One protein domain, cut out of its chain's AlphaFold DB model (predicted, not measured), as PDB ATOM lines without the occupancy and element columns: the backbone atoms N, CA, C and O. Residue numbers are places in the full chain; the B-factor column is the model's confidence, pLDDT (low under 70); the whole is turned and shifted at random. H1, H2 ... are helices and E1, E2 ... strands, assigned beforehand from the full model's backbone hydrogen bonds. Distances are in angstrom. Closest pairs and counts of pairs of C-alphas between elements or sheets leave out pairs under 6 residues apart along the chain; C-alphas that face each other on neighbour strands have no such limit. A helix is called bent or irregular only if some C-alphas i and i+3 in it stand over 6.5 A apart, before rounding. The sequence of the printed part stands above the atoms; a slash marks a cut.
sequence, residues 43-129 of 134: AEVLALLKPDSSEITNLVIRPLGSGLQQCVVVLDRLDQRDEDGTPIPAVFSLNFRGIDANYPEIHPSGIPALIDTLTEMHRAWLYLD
ATOM      1  N   ALA A  43       6.186  24.174 -52.117       91.44
ATOM      2  CA  ALA A  43       5.863  22.814 -52.537       91.44
ATOM      3  C   ALA A  43       5.353  21.931 -51.381       91.44
ATOM      4  O   ALA A  43       4.383  21.195 -51.564       91.44
ATOM      5  N   GLU A  44       5.965  22.018 -50.196       93.00
ATOM      6  CA  GLU A  44       5.527  21.265 -49.012       93.00
ATOM      7  C   GLU A  44       4.147  21.712 -48.525       93.00
ATOM      8  O   GLU A  44       3.313  20.865 -48.213       93.00
ATOM      9  N   VAL A  45       3.875  23.020 -48.508       94.25
ATOM     10  CA  VAL A  45       2.552  23.543 -48.129       94.25
ATOM     11  C   VAL A  45       1.498  23.131 -49.155       94.25
ATOM     12  O   VAL A  45       0.469  22.557 -48.800       94.25
ATOM     13  N   LEU A  46       1.778  23.335 -50.445       95.56
ATOM     14  CA  LEU A  46       0.880  22.964 -51.535       95.56
ATOM     15  C   LEU A  46       0.561  21.466 -51.527       95.56
ATOM     16  O   LEU A  46      -0.561  21.091 -51.857       95.56
ATOM     17  N   ALA A  47       1.500  20.592 -51.157       94.69
ATOM     18  CA  ALA A  47       1.257  19.148 -51.072       94.69
ATOM     19  C   ALA A  47       0.174  18.765 -50.044       94.69
ATOM     20  O   ALA A  47      -0.429  17.700 -50.164       94.69
ATOM     21  N   LEU A  48      -0.084  19.627 -49.056       95.88
ATOM     22  CA  LEU A  48      -1.087  19.421 -48.007       95.88
ATOM     23  C   LEU A  48      -2.417  20.132 -48.299       95.88
ATOM     24  O   LEU A  48      -3.436  19.803 -47.685       95.88
ATOM     25  N   LEU A  49      -2.418  21.093 -49.226       96.62
ATOM     26  CA  LEU A  49      -3.602  21.862 -49.597       96.62
ATOM     27  C   LEU A  49      -4.564  21.059 -50.478       96.62
ATOM     28  O   LEU A  49      -4.164  20.325 -51.384       96.62
ATOM     29  N   LYS A  50      -5.860  21.244 -50.223       97.00
ATOM     30  CA  LYS A  50      -6.956  20.730 -51.057       97.00
ATOM     31  C   LYS A  50      -7.211  21.684 -52.239       97.00
ATOM     32  O   LYS A  50      -6.732  22.819 -52.203       97.00
ATOM     33  N   PRO A  51      -7.964  21.270 -53.270       97.62
ATOM     34  CA  PRO A  51      -8.506  22.213 -54.247       97.62
ATOM     35  C   PRO A  51      -9.312  23.330 -53.570       97.62
ATOM     36  O   PRO A  51      -9.905  23.091 -52.513       97.62
ATOM     37  N   ASP A  52      -9.298  24.519 -54.171       96.88
ATOM     38  CA  ASP A  52      -9.940  25.747 -53.677       96.88
ATOM     39  C   ASP A  52      -9.555  26.095 -52.224       96.88
ATOM     40  O   ASP A  52     -10.391  26.360 -51.358       96.88
ATOM     41  N   SER A  53      -8.259  26.015 -51.908       97.50
ATOM     42  CA  SER A  53      -7.768  26.332 -50.565       97.50
ATOM     43  C   SER A  53      -6.449  27.087 -50.577       97.50
ATOM     44  O   SER A  53      -5.675  27.046 -51.539       97.50
ATOM     45  N   SER A  54      -6.211  27.802 -49.481       96.88
ATOM     46  CA  SER A  54      -5.061  28.674 -49.297       96.88
ATOM     47  C   SER A  54      -4.507  28.573 -47.886       96.88
ATOM     48  O   SER A  54      -5.289  28.466 -46.942       96.88
ATOM     49  N   GLU A  55      -3.195  28.720 -47.741       97.38
ATOM     50  CA  GLU A  55      -2.515  28.803 -46.448       97.38
ATOM     51  C   GLU A  55      -1.572  30.009 -46.416       97.38
ATOM     52  O   GLU A  55      -0.856  30.277 -47.383       97.38
ATOM     53  N   ILE A  56      -1.554  30.724 -45.286       95.88
ATOM     54  CA  ILE A  56      -0.599  31.807 -45.031       95.88
ATOM     55  C   ILE A  56       0.494  31.289 -44.102       95.88
ATOM     56  O   ILE A  56       0.260  31.023 -42.925       95.88
ATOM     57  N   THR A  57       1.718  31.231 -44.613       94.50
ATOM     58  CA  THR A  57       2.908  30.935 -43.817       94.50
ATOM     59  C   THR A  57       3.563  32.243 -43.370       94.50
ATOM     60  O   THR A  57       4.057  33.001 -44.205       94.50
ATOM     61  N   ASN A  58       3.619  32.498 -42.057       93.50
ATOM     62  CA  ASN A  58       4.419  33.600 -41.509       93.50
ATOM     63  C   ASN A  58       5.901  33.181 -41.517       93.50
ATOM     64  O   ASN A  58       6.298  32.299 -40.754       93.50
ATOM     65  N   LEU A  59       6.712  33.807 -42.364       91.06
ATOM     66  CA  LEU A  59       8.131  33.500 -42.514       91.06
ATOM     67  C   LEU A  59       8.928  34.261 -41.450       91.06
ATOM     68  O   LEU A  59       9.305  33.730 -40.415       91.06
ATOM     69  N   VAL A  60       9.127  35.561 -41.620       92.50
ATOM     70  CA  VAL A  60       9.884  36.358 -40.644       92.50
ATOM     71  C   VAL A  60       8.909  37.162 -39.799       92.50
ATOM     72  O   VAL A  60       8.059  37.850 -40.347       92.50
ATOM     73  N   ILE A  61       9.044  37.105 -38.472       94.12
ATOM     74  CA  ILE A  61       8.239  37.888 -37.523       94.12
ATOM     75  C   ILE A  61       9.184  38.712 -36.650       94.12
ATOM     76  O   ILE A  61      10.053  38.152 -35.970       94.12
ATOM     77  N   ARG A  62       9.022  40.037 -36.649       94.69
ATOM     78  CA  ARG A  62       9.838  40.950 -35.838       94.69
ATOM     79  C   ARG A  62       8.967  41.984 -35.125       94.69
ATOM     80  O   ARG A  62       8.232  42.710 -35.794       94.69
ATOM     81  N   PRO A  63       9.032  42.079 -33.787       93.44
ATOM     82  CA  PRO A  63       8.464  43.215 -33.078       93.44
ATOM     83  C   PRO A  63       9.330  44.461 -33.312       93.44
ATOM     84  O   PRO A  63      10.558  44.379 -33.317       93.44
ATOM     85  N   LEU A  64       8.687  45.611 -33.476       91.06
ATOM     86  CA  LEU A  64       9.317  46.916 -33.642       91.06
ATOM     87  C   LEU A  64       8.699  47.940 -32.699       91.06
ATOM     88  O   LEU A  64       7.507  47.889 -32.399       91.06
ATOM     89  N   GLY A  65       9.511  48.915 -32.295       87.62
ATOM     90  CA  GLY A  65       9.082  49.981 -31.398       87.62
ATOM     91  C   GLY A  65       8.944  49.519 -29.947       87.62
ATOM     92  O   GLY A  65       9.519  48.512 -29.534       87.62
ATOM     93  N   SER A  66       8.224  50.306 -29.150       86.06
ATOM     94  CA  SER A  66       8.026  50.040 -27.724       86.06
ATOM     95  C   SER A  66       6.822  50.801 -27.178       86.06
ATOM     96  O   SER A  66       6.559  51.927 -27.600       86.06
ATOM     97  N   GLY A  67       6.149  50.236 -26.174       86.81
ATOM     98  CA  GLY A  67       5.028  50.901 -25.508       86.81
ATOM     99  C   GLY A  67       3.813  51.015 -26.428       86.81
ATOM    100  O   GLY A  67       3.401  50.025 -27.018       86.81
ATOM    101  N   LEU A  68       3.234  52.215 -26.532       87.62
ATOM    102  CA  LEU A  68       2.048  52.468 -27.364       87.62
ATOM    103  C   LEU A  68       2.376  52.569 -28.865       87.62
ATOM    104  O   LEU A  68       1.507  52.328 -29.690       87.62
ATOM    105  N   GLN A  69       3.628  52.877 -29.213       91.31
ATOM    106  CA  GLN A  69       4.124  52.990 -30.590       91.31
ATOM    107  C   GLN A  69       4.936  51.741 -30.948       91.31
ATOM    108  O   GLN A  69       6.161  51.792 -31.117       91.31
ATOM    109  N   GLN A  70       4.257  50.594 -30.977       91.38
ATOM    110  CA  GLN A  70       4.846  49.302 -31.319       91.38
ATOM    111  C   GLN A  70       4.002  48.567 -32.356       91.38
ATOM    112  O   GLN A  70       2.783  48.719 -32.411       91.38
ATOM    113  N   CYS A  71       4.650  47.734 -33.160       92.94
ATOM    114  CA  CYS A  71       3.977  46.855 -34.104       92.94
ATOM    115  C   CYS A  71       4.770  45.563 -34.291       92.94
ATOM    116  O   CYS A  71       5.919  45.441 -33.869       92.94
ATOM    117  N   VAL A  72       4.150  44.584 -34.937       94.50
ATOM    118  CA  VAL A  72       4.826  43.377 -35.407       94.50
ATOM    119  C   VAL A  72       4.858  43.423 -36.922       94.50
ATOM    120  O   VAL A  72       3.808  43.493 -37.557       94.50
ATOM    121  N   VAL A  73       6.053  43.366 -37.497       95.12
ATOM    122  CA  VAL A  73       6.240  43.245 -38.941       95.12
ATOM    123  C   VAL A  73       6.387  41.775 -39.281       95.12
ATOM    124  O   VAL A  73       7.162  41.056 -38.641       95.12
ATOM    125  N   VAL A  74       5.625  41.331 -40.272       95.75
ATOM    126  CA  VAL A  74       5.594  39.941 -40.714       95.75
ATOM    127  C   VAL A  74       5.810  39.871 -42.218       95.75
ATOM    128  O   VAL A  74       5.125  40.563 -42.967       95.75
ATOM    129  N   LEU A  75       6.753  39.033 -42.650       95.44
ATOM    130  CA  LEU A  75       6.840  38.579 -44.034       95.44
ATOM    131  C   LEU A  75       5.991  37.319 -44.168       95.44
ATOM    132  O   LEU A  75       6.307  36.298 -43.559       95.44
ATOM    133  N   ASP A  76       4.946  37.397 -44.974       95.31
ATOM    134  CA  ASP A  76       4.001  36.317 -45.218       95.31
ATOM    135  C   ASP A  76       4.185  35.746 -46.622       95.31
ATOM    136  O   ASP A  76       4.435  36.493 -47.570       95.31
ATOM    137  N   ARG A  77       3.999  34.431 -46.757       95.06
ATOM    138  CA  ARG A  77       3.804  33.755 -48.045       95.06
ATOM    139  C   ARG A  77       2.418  33.125 -48.076       95.06
ATOM    140  O   ARG A  77       2.073  32.360 -47.179       95.06
ATOM    141  N   LEU A  78       1.649  33.446 -49.104       96.12
ATOM    142  CA  LEU A  78       0.347  32.863 -49.392       96.12
ATOM    143  C   LEU A  78       0.516  31.784 -50.464       96.12
ATOM    144  O   LEU A  78       0.871  32.094 -51.600       96.12
ATOM    145  N   ASP A  79       0.258  30.533 -50.091       96.44
ATOM    146  CA  ASP A  79       0.250  29.377 -50.987       96.44
ATOM    147  C   ASP A  79      -1.201  29.001 -51.304       96.44
ATOM    148  O   ASP A  79      -2.029  28.942 -50.392       96.44
ATOM    149  N   GLN A  80      -1.535  28.763 -52.577       97.12
ATOM    150  CA  GLN A  80      -2.921  28.522 -53.000       97.12
ATOM    151  C   GLN A  80      -3.030  27.445 -54.080       97.12
ATOM    152  O   GLN A  80      -2.137  27.282 -54.916       97.12
ATOM    153  N   ARG A  81      -4.169  26.750 -54.090       97.62
ATOM    154  CA  ARG A  81      -4.625  25.921 -55.210       97.62
ATOM    155  C   ARG A  81      -5.961  26.439 -55.726       97.62
ATOM    156  O   ARG A  81      -6.804  26.832 -54.922       97.62
ATOM    157  N   ASP A  82      -6.147  26.417 -57.041       96.56
ATOM    158  CA  ASP A  82      -7.436  26.733 -57.665       96.56
ATOM    159  C   ASP A  82      -8.471  25.604 -57.475       96.56
ATOM    160  O   ASP A  82      -8.204  24.593 -56.813       96.56
ATOM    161  N   GLU A  83      -9.665  25.784 -58.044       97.00
ATOM    162  CA  GLU A  83     -10.785  24.832 -57.964       97.00
ATOM    163  C   GLU A  83     -10.443  23.439 -58.518       97.00
ATOM    164  O   GLU A  83     -10.941  22.433 -58.008       97.00
ATOM    165  N   ASP A  84      -9.549  23.362 -59.507       96.75
ATOM    166  CA  ASP A  84      -9.083  22.106 -60.106       96.75
ATOM    167  C   ASP A  84      -7.926  21.475 -59.309       96.75
ATOM    168  O   ASP A  84      -7.469  20.363 -59.593       96.75
ATOM    169  N   GLY A  85      -7.444  22.170 -58.277       95.19
ATOM    170  CA  GLY A  85      -6.306  21.763 -57.473       95.19
ATOM    171  C   GLY A  85      -4.965  22.119 -58.104       95.19
ATOM    172  O   GLY A  85      -3.940  21.643 -57.614       95.19
ATOM    173  N   THR A  86      -4.919  22.938 -59.151       96.62
ATOM    174  CA  THR A  86      -3.667  23.402 -59.757       96.62
ATOM    175  C   THR A  86      -2.982  24.401 -58.820       96.62
ATOM    176  O   THR A  86      -3.640  25.303 -58.298       96.62
ATOM    177  N   PRO A  87      -1.665  24.268 -58.565       95.56
ATOM    178  CA  PRO A  87      -0.917  25.271 -57.816       95.56
ATOM    179  C   PRO A  87      -0.963  26.651 -58.479       95.56
ATOM    180  O   PRO A  87      -0.663  26.782 -59.665       95.56
ATOM    181  N   ILE A  88      -1.262  27.676 -57.686       93.88
ATOM    182  CA  ILE A  88      -1.127  29.084 -58.070       93.88
ATOM    183  C   ILE A  88       0.235  29.584 -57.554       93.88
ATOM    184  O   ILE A  88       0.631  29.191 -56.451       93.88
ATOM    185  N   PRO A  89       0.965  30.434 -58.307       91.06
ATOM    186  CA  PRO A  89       2.203  31.038 -57.822       91.06
ATOM    187  C   PRO A  89       2.021  31.704 -56.457       91.06
ATOM    188  O   PRO A  89       1.062  32.448 -56.241       91.06
ATOM    189  N   ALA A  90       2.951  31.433 -55.542       92.38
ATOM    190  CA  ALA A  90       2.888  31.967 -54.193       92.38
ATOM    191  C   ALA A  90       2.999  33.497 -54.196       92.38
ATOM    192  O   ALA A  90       3.781  34.081 -54.949       92.38
ATOM    193  N   VAL A  91       2.242  34.150 -53.316       93.25
ATOM    194  CA  VAL A  91       2.264  35.609 -53.166       93.25
ATOM    195  C   VAL A  91       2.955  35.973 -51.860       93.25
ATOM    196  O   VAL A  91       2.556  35.514 -50.789       93.25
ATOM    197  N   PHE A  92       3.973  36.826 -51.935       93.62
ATOM    198  CA  PHE A  92       4.664  37.353 -50.761       93.62
ATOM    199  C   PHE A  92       4.101  38.720 -50.374       93.62
ATOM    200  O   PHE A  92       3.835  39.562 -51.231       93.62
ATOM    201  N   SER A  93       3.928  38.959 -49.074       94.50
ATOM    202  CA  SER A  93       3.451  40.248 -48.568       94.50
ATOM    203  C   SER A  93       4.112  40.630 -47.250       94.50
ATOM    204  O   SER A  93       4.554  39.777 -46.482       94.50
ATOM    205  N   LEU A  94       4.189  41.935 -47.002       94.81
ATOM    206  CA  LEU A  94       4.685  42.499 -45.756       94.81
ATOM    207  C   LEU A  94       3.507  43.075 -44.969       94.81
ATOM    208  O   LEU A  94       2.839  43.993 -45.443       94.81
ATOM    209  N   ASN A  95       3.275  42.568 -43.764       94.00
ATOM    210  CA  ASN A  95       2.155  42.973 -42.926       94.00
ATOM    211  C   ASN A  95       2.635  43.617 -41.627       94.00
ATOM    212  O   ASN A  95       3.491  43.077 -40.930       94.00
ATOM    213  N   PHE A  96       2.025  44.747 -41.274       93.12
ATOM    214  CA  PHE A  96       2.208  45.395 -39.980       93.12
ATOM    215  C   PHE A  96       0.988  45.099 -39.109       93.12
ATOM    216  O   PHE A  96      -0.136  45.472 -39.443       93.12
ATOM    217  N   ARG A  97       1.199  44.387 -38.004       92.88
ATOM    218  CA  ARG A  97       0.147  43.883 -37.114       92.88
ATOM    219  C   ARG A  97       0.261  44.517 -35.733       92.88
ATOM    220  O   ARG A  97       1.342  44.925 -35.313       92.88
ATOM    221  N   GLY A  98      -0.858  44.557 -35.011       89.75
ATOM    222  CA  GLY A  98      -0.896  45.032 -33.623       89.75
ATOM    223  C   GLY A  98      -0.668  46.536 -33.459       89.75
ATOM    224  O   GLY A  98      -0.293  46.965 -32.374       89.75
ATOM    225  N   ILE A  99      -0.875  47.313 -34.524       91.12
ATOM    226  CA  ILE A  99      -0.810  48.772 -34.484       91.12
ATOM    227  C   ILE A  99      -2.009  49.302 -33.684       91.12
ATOM    228  O   ILE A  99      -3.155  48.957 -33.984       91.12
ATOM    229  N   ASP A 100      -1.751  50.147 -32.685       88.94
ATOM    230  CA  ASP A 100      -2.805  50.860 -31.959       88.94
ATOM    231  C   ASP A 100      -3.412  51.943 -32.861       88.94
ATOM    232  O   ASP A 100      -2.701  52.751 -33.454       88.94
ATOM    233  N   ALA A 101      -4.743  51.985 -32.958       90.25
ATOM    234  CA  ALA A 101      -5.441  52.946 -33.809       90.25
ATOM    235  C   ALA A 101      -5.222  54.411 -33.387       90.25
ATOM    236  O   ALA A 101      -5.336  55.308 -34.221       90.25
ATOM    237  N   ASN A 102      -4.915  54.662 -32.111       92.44
ATOM    238  CA  ASN A 102      -4.620  56.000 -31.599       92.44
ATOM    239  C   ASN A 102      -3.149  56.397 -31.789       92.44
ATOM    240  O   ASN A 102      -2.841  57.583 -31.707       92.44
ATOM    241  N   TYR A 103      -2.266  55.425 -32.035       89.12
ATOM    242  CA  TYR A 103      -0.827  55.621 -32.223       89.12
ATOM    243  C   TYR A 103      -0.333  54.779 -33.412       89.12
ATOM    244  O   TYR A 103       0.418  53.816 -33.223       89.12
ATOM    245  N   PRO A 104      -0.781  55.090 -34.644       89.75
ATOM    246  CA  PRO A 104      -0.492  54.274 -35.819       89.75
ATOM    247  C   PRO A 104       0.967  54.330 -36.302       89.75
ATOM    248  O   PRO A 104       1.332  53.651 -37.263       89.75
ATOM    249  N   GLU A 105       1.800  55.153 -35.673       89.56
ATOM    250  CA  GLU A 105       3.197  55.374 -36.017       89.56
ATOM    251  C   GLU A 105       4.194  54.631 -35.112       89.56
ATOM    252  O   GLU A 105       3.933  54.319 -33.951       89.56
ATOM    253  N   ILE A 106       5.402  54.414 -35.634       88.94
ATOM    254  CA  ILE A 106       6.562  54.039 -34.820       88.94
ATOM    255  C   ILE A 106       7.311  55.297 -34.372       88.94
ATOM    256  O   ILE A 106       7.440  56.261 -35.130       88.94
ATOM    257  N   HIS A 107       7.868  55.281 -33.161       89.56
ATOM    258  CA  HIS A 107       8.759  56.357 -32.728       89.56
ATOM    259  C   HIS A 107       9.993  56.436 -33.658       89.56
ATOM    260  O   HIS A 107      10.535  55.386 -34.020       89.56
ATOM    261  N   PRO A 108      10.521  57.631 -34.002       91.69
ATOM    262  CA  PRO A 108      11.673  57.763 -34.901       91.69
ATOM    263  C   PRO A 108      12.922  56.974 -34.481       91.69
ATOM    264  O   PRO A 108      13.687  56.524 -35.328       91.69
ATOM    265  N   SER A 109      13.118  56.741 -33.179       90.44
ATOM    266  CA  SER A 109      14.217  55.896 -32.681       90.44
ATOM    267  C   SER A 109      14.103  54.422 -33.093       90.44
ATOM    268  O   SER A 109      15.087  53.697 -32.995       90.44
ATOM    269  N   GLY A 110      12.927  53.967 -33.532       89.81
ATOM    270  CA  GLY A 110      12.688  52.618 -34.048       89.81
ATOM    271  C   GLY A 110      12.992  52.456 -35.541       89.81
ATOM    272  O   GLY A 110      13.048  51.327 -36.018       89.81
ATOM    273  N   ILE A 111      13.227  53.550 -36.279       92.19
ATOM    274  CA  ILE A 111      13.509  53.506 -37.724       92.19
ATOM    275  C   ILE A 111      14.735  52.636 -38.059       92.19
ATOM    276  O   ILE A 111      14.627  51.834 -38.986       92.19
ATOM    277  N   PRO A 112      15.870  52.704 -37.332       95.31
ATOM    278  CA  PRO A 112      17.001  51.815 -37.607       95.31
ATOM    279  C   PRO A 112      16.629  50.328 -37.511       95.31
ATOM    280  O   PRO A 112      16.927  49.561 -38.422       95.31
ATOM    281  N   ALA A 113      15.879  49.936 -36.475       93.62
ATOM    282  CA  ALA A 113      15.426  48.555 -36.303       93.62
ATOM    283  C   ALA A 113      14.438  48.115 -37.401       93.62
ATOM    284  O   ALA A 113      14.458  46.956 -37.823       93.62
ATOM    285  N   LEU A 114      13.598  49.036 -37.894       94.12
ATOM    286  CA  LEU A 114      12.744  48.787 -39.057       94.12
ATOM    287  C   LEU A 114      13.588  48.502 -40.306       94.12
ATOM    288  O   LEU A 114      13.313  47.532 -41.002       94.12
ATOM    289  N   ILE A 115      14.623  49.299 -40.582       96.00
ATOM    290  CA  ILE A 115      15.506  49.097 -41.745       96.00
ATOM    291  C   ILE A 115      16.195  47.730 -41.681       96.00
ATOM    292  O   ILE A 115      16.204  47.003 -42.679       96.00
ATOM    293  N   ASP A 116      16.724  47.354 -40.517       95.81
ATOM    294  CA  ASP A 116      17.370  46.052 -40.323       95.81
ATOM    295  C   ASP A 116      16.380  44.901 -40.545       95.81
ATOM    296  O   ASP A 116      16.677  43.947 -41.268       95.81
ATOM    297  N   THR A 117      15.164  45.035 -40.010       94.56
ATOM    298  CA  THR A 117      14.070  44.067 -40.189       94.56
ATOM    299  C   THR A 117      13.678  43.915 -41.658       94.56
ATOM    300  O   THR A 117      13.573  42.797 -42.161       94.56
ATOM    301  N   LEU A 118      13.498  45.023 -42.378       95.25
ATOM    302  CA  LEU A 118      13.163  44.996 -43.802       95.25
ATOM    303  C   LEU A 118      14.297  44.394 -44.637       95.25
ATOM    304  O   LEU A 118      14.042  43.660 -45.588       95.25
ATOM    305  N   THR A 119      15.548  44.654 -44.259       95.12
ATOM    306  CA  THR A 119      16.724  44.068 -44.913       95.12
ATOM    307  C   THR A 119      16.773  42.554 -44.711       95.12
ATOM    308  O   THR A 119      17.062  41.814 -45.653       95.12
ATOM    309  N   GLU A 120      16.472  42.078 -43.502       93.31
ATOM    310  CA  GLU A 120      16.354  40.651 -43.202       93.31
ATOM    311  C   GLU A 120      15.246  39.997 -44.039       93.31
ATOM    312  O   GLU A 120      15.486  38.992 -44.709       93.31
ATOM    313  N   MET A 121      14.054  40.596 -44.054       93.69
ATOM    314  CA  MET A 121      12.903  40.092 -44.803       93.69
ATOM    315  C   MET A 121      13.159  40.070 -46.310       93.69
ATOM    316  O   MET A 121      12.817  39.097 -46.974       93.69
ATOM    317  N   HIS A 122      13.826  41.091 -46.847       91.62
ATOM    318  CA  HIS A 122      14.233  41.121 -48.247       91.62
ATOM    319  C   HIS A 122      15.181  39.963 -48.590       91.62
ATOM    320  O   HIS A 122      14.979  39.276 -49.586       91.62
ATOM    321  N   ARG A 123      16.181  39.684 -47.743       90.25
ATOM    322  CA  ARG A 123      17.081  38.533 -47.940       90.25
ATOM    323  C   ARG A 123      16.340  37.199 -47.851       90.25
ATOM    324  O   ARG A 123      16.633  36.301 -48.634       90.25
ATOM    325  N   ALA A 124      15.393  37.074 -46.921       88.25
ATOM    326  CA  ALA A 124      14.568  35.877 -46.794       88.25
ATOM    327  C   ALA A 124      13.705  35.652 -48.043       88.25
ATOM    328  O   ALA A 124      13.637  34.533 -48.539       88.25
ATOM    329  N   TRP A 125      13.102  36.712 -48.588       88.44
ATOM    330  CA  TRP A 125      12.335  36.629 -49.829       88.44
ATOM    331  C   TRP A 125      13.210  36.206 -51.017       88.44
ATOM    332  O   TRP A 125      12.874  35.227 -51.674       88.44
ATOM    333  N   LEU A 126      14.373  36.840 -51.222       86.50
ATOM    334  CA  LEU A 126      15.318  36.459 -52.286       86.50
ATOM    335  C   LEU A 126      15.755  34.990 -52.210       86.50
ATOM    336  O   LEU A 126      15.974  34.349 -53.232       86.50
ATOM    337  N   TYR A 127      15.912  34.460 -50.996       84.44
ATOM    338  CA  TYR A 127      16.275  33.061 -50.793       84.44
ATOM    339  C   TYR A 127      15.131  32.099 -51.146       84.44
ATOM    340  O   TYR A 127      15.373  31.024 -51.689       84.44
ATOM    341  N   LEU A 128      13.893  32.470 -50.814       83.38
ATOM    342  CA  LEU A 128      12.713  31.624 -51.006       83.38
ATOM    343  C   LEU A 128      12.152  31.679 -52.428       83.38
ATOM    344  O   LEU A 128      11.414  30.774 -52.812       83.38
ATOM    345  N   ASP A 129      12.483  32.724 -53.181       79.31
ATOM    346  CA  ASP A 129      11.935  32.992 -54.506       79.31
ATOM    347  C   ASP A 129      13.003  33.584 -55.449       79.31
ATOM    348  O   ASP A 129      12.951  34.758 -55.825       79.31
TER     349      ASP A 129
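This is residues 43 to 129 of the 134 residues of an uncharacterized protein of Rhodococcus qingshengii (UniProt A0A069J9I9). A long, narrow, twisted sheet of three strands is covered over E1 and E2 by one long helix, H2, running along them, while the short helix H1 crosses the sheet near the end where E1 begins. E1 and E3 bend on the way, by 56 degrees at residue 60 and 55 degrees at residue 94. The printed part has 87 residues, in the order H1, E1, E2, E3, H2; the sheet runs E1, E2, E3, antiparallel, and the class is mixed, helices and strands. The whole is loose, with a radius of gyration of the C-alphas of 15.9 A, and flat, spanning 48 by 28 by 14 A.

H1, residues 43 to 48, is on the sheet of E1, residues 53 to 66, E2, residues 69 to 81, and E3, residues 87 to 97. These strands form a meander, each the antiparallel neighbour of the one before. H1 lies over E2 at a height of 8.7 A over the sheet, across the strands at 74 degrees to E2 on the local plane; their closest C-alphas are those of Leu 46 and Asp 79, 6.5 A apart. In the hairpin E1 and E2, N 57 and O 77 are within hydrogen-bond range at 2.8 A; in the hairpin E2 and E3, N 74 and O 95 are at 2.8 A. H2, residues 108 to 128, is on the sheet over E1 and E2, its height 9.0 A, along the strands at 14 degrees to E2 on the local plane. The closest C-alphas of H2 and E1 are those of Gly 110 and Gly 65, 5.2 A apart. The arrangement has two layers, H1 and H2 on one face of the sheet; the two helices are apart. O i to N i+4 pairs are within hydrogen-bond range in 1 of 2 cases in H1 and 15 of 17 in H2.

H1 begins at C-alpha 43, (5.863, 22.814, -52.537), and is 9.0 A long. E1 measures 36.5 A, E2 37.6 A and E3 27.9 A from first to last C-alpha. H2 measures 30.7 A and ends at C-alpha 128, (12.713, 31.624, -51.006); it is irregular, but only just, with C-alphas 109 and 112 7.0 A apart.

The two C-alphas farthest apart are those of Asp 84 and Ser 109, 49.4 A. The printed part has no cut and no long link; E3 to H2 is a short link of 10 residues. The mean pLDDT of the printed part is 92.9, and no printed residue is under 70.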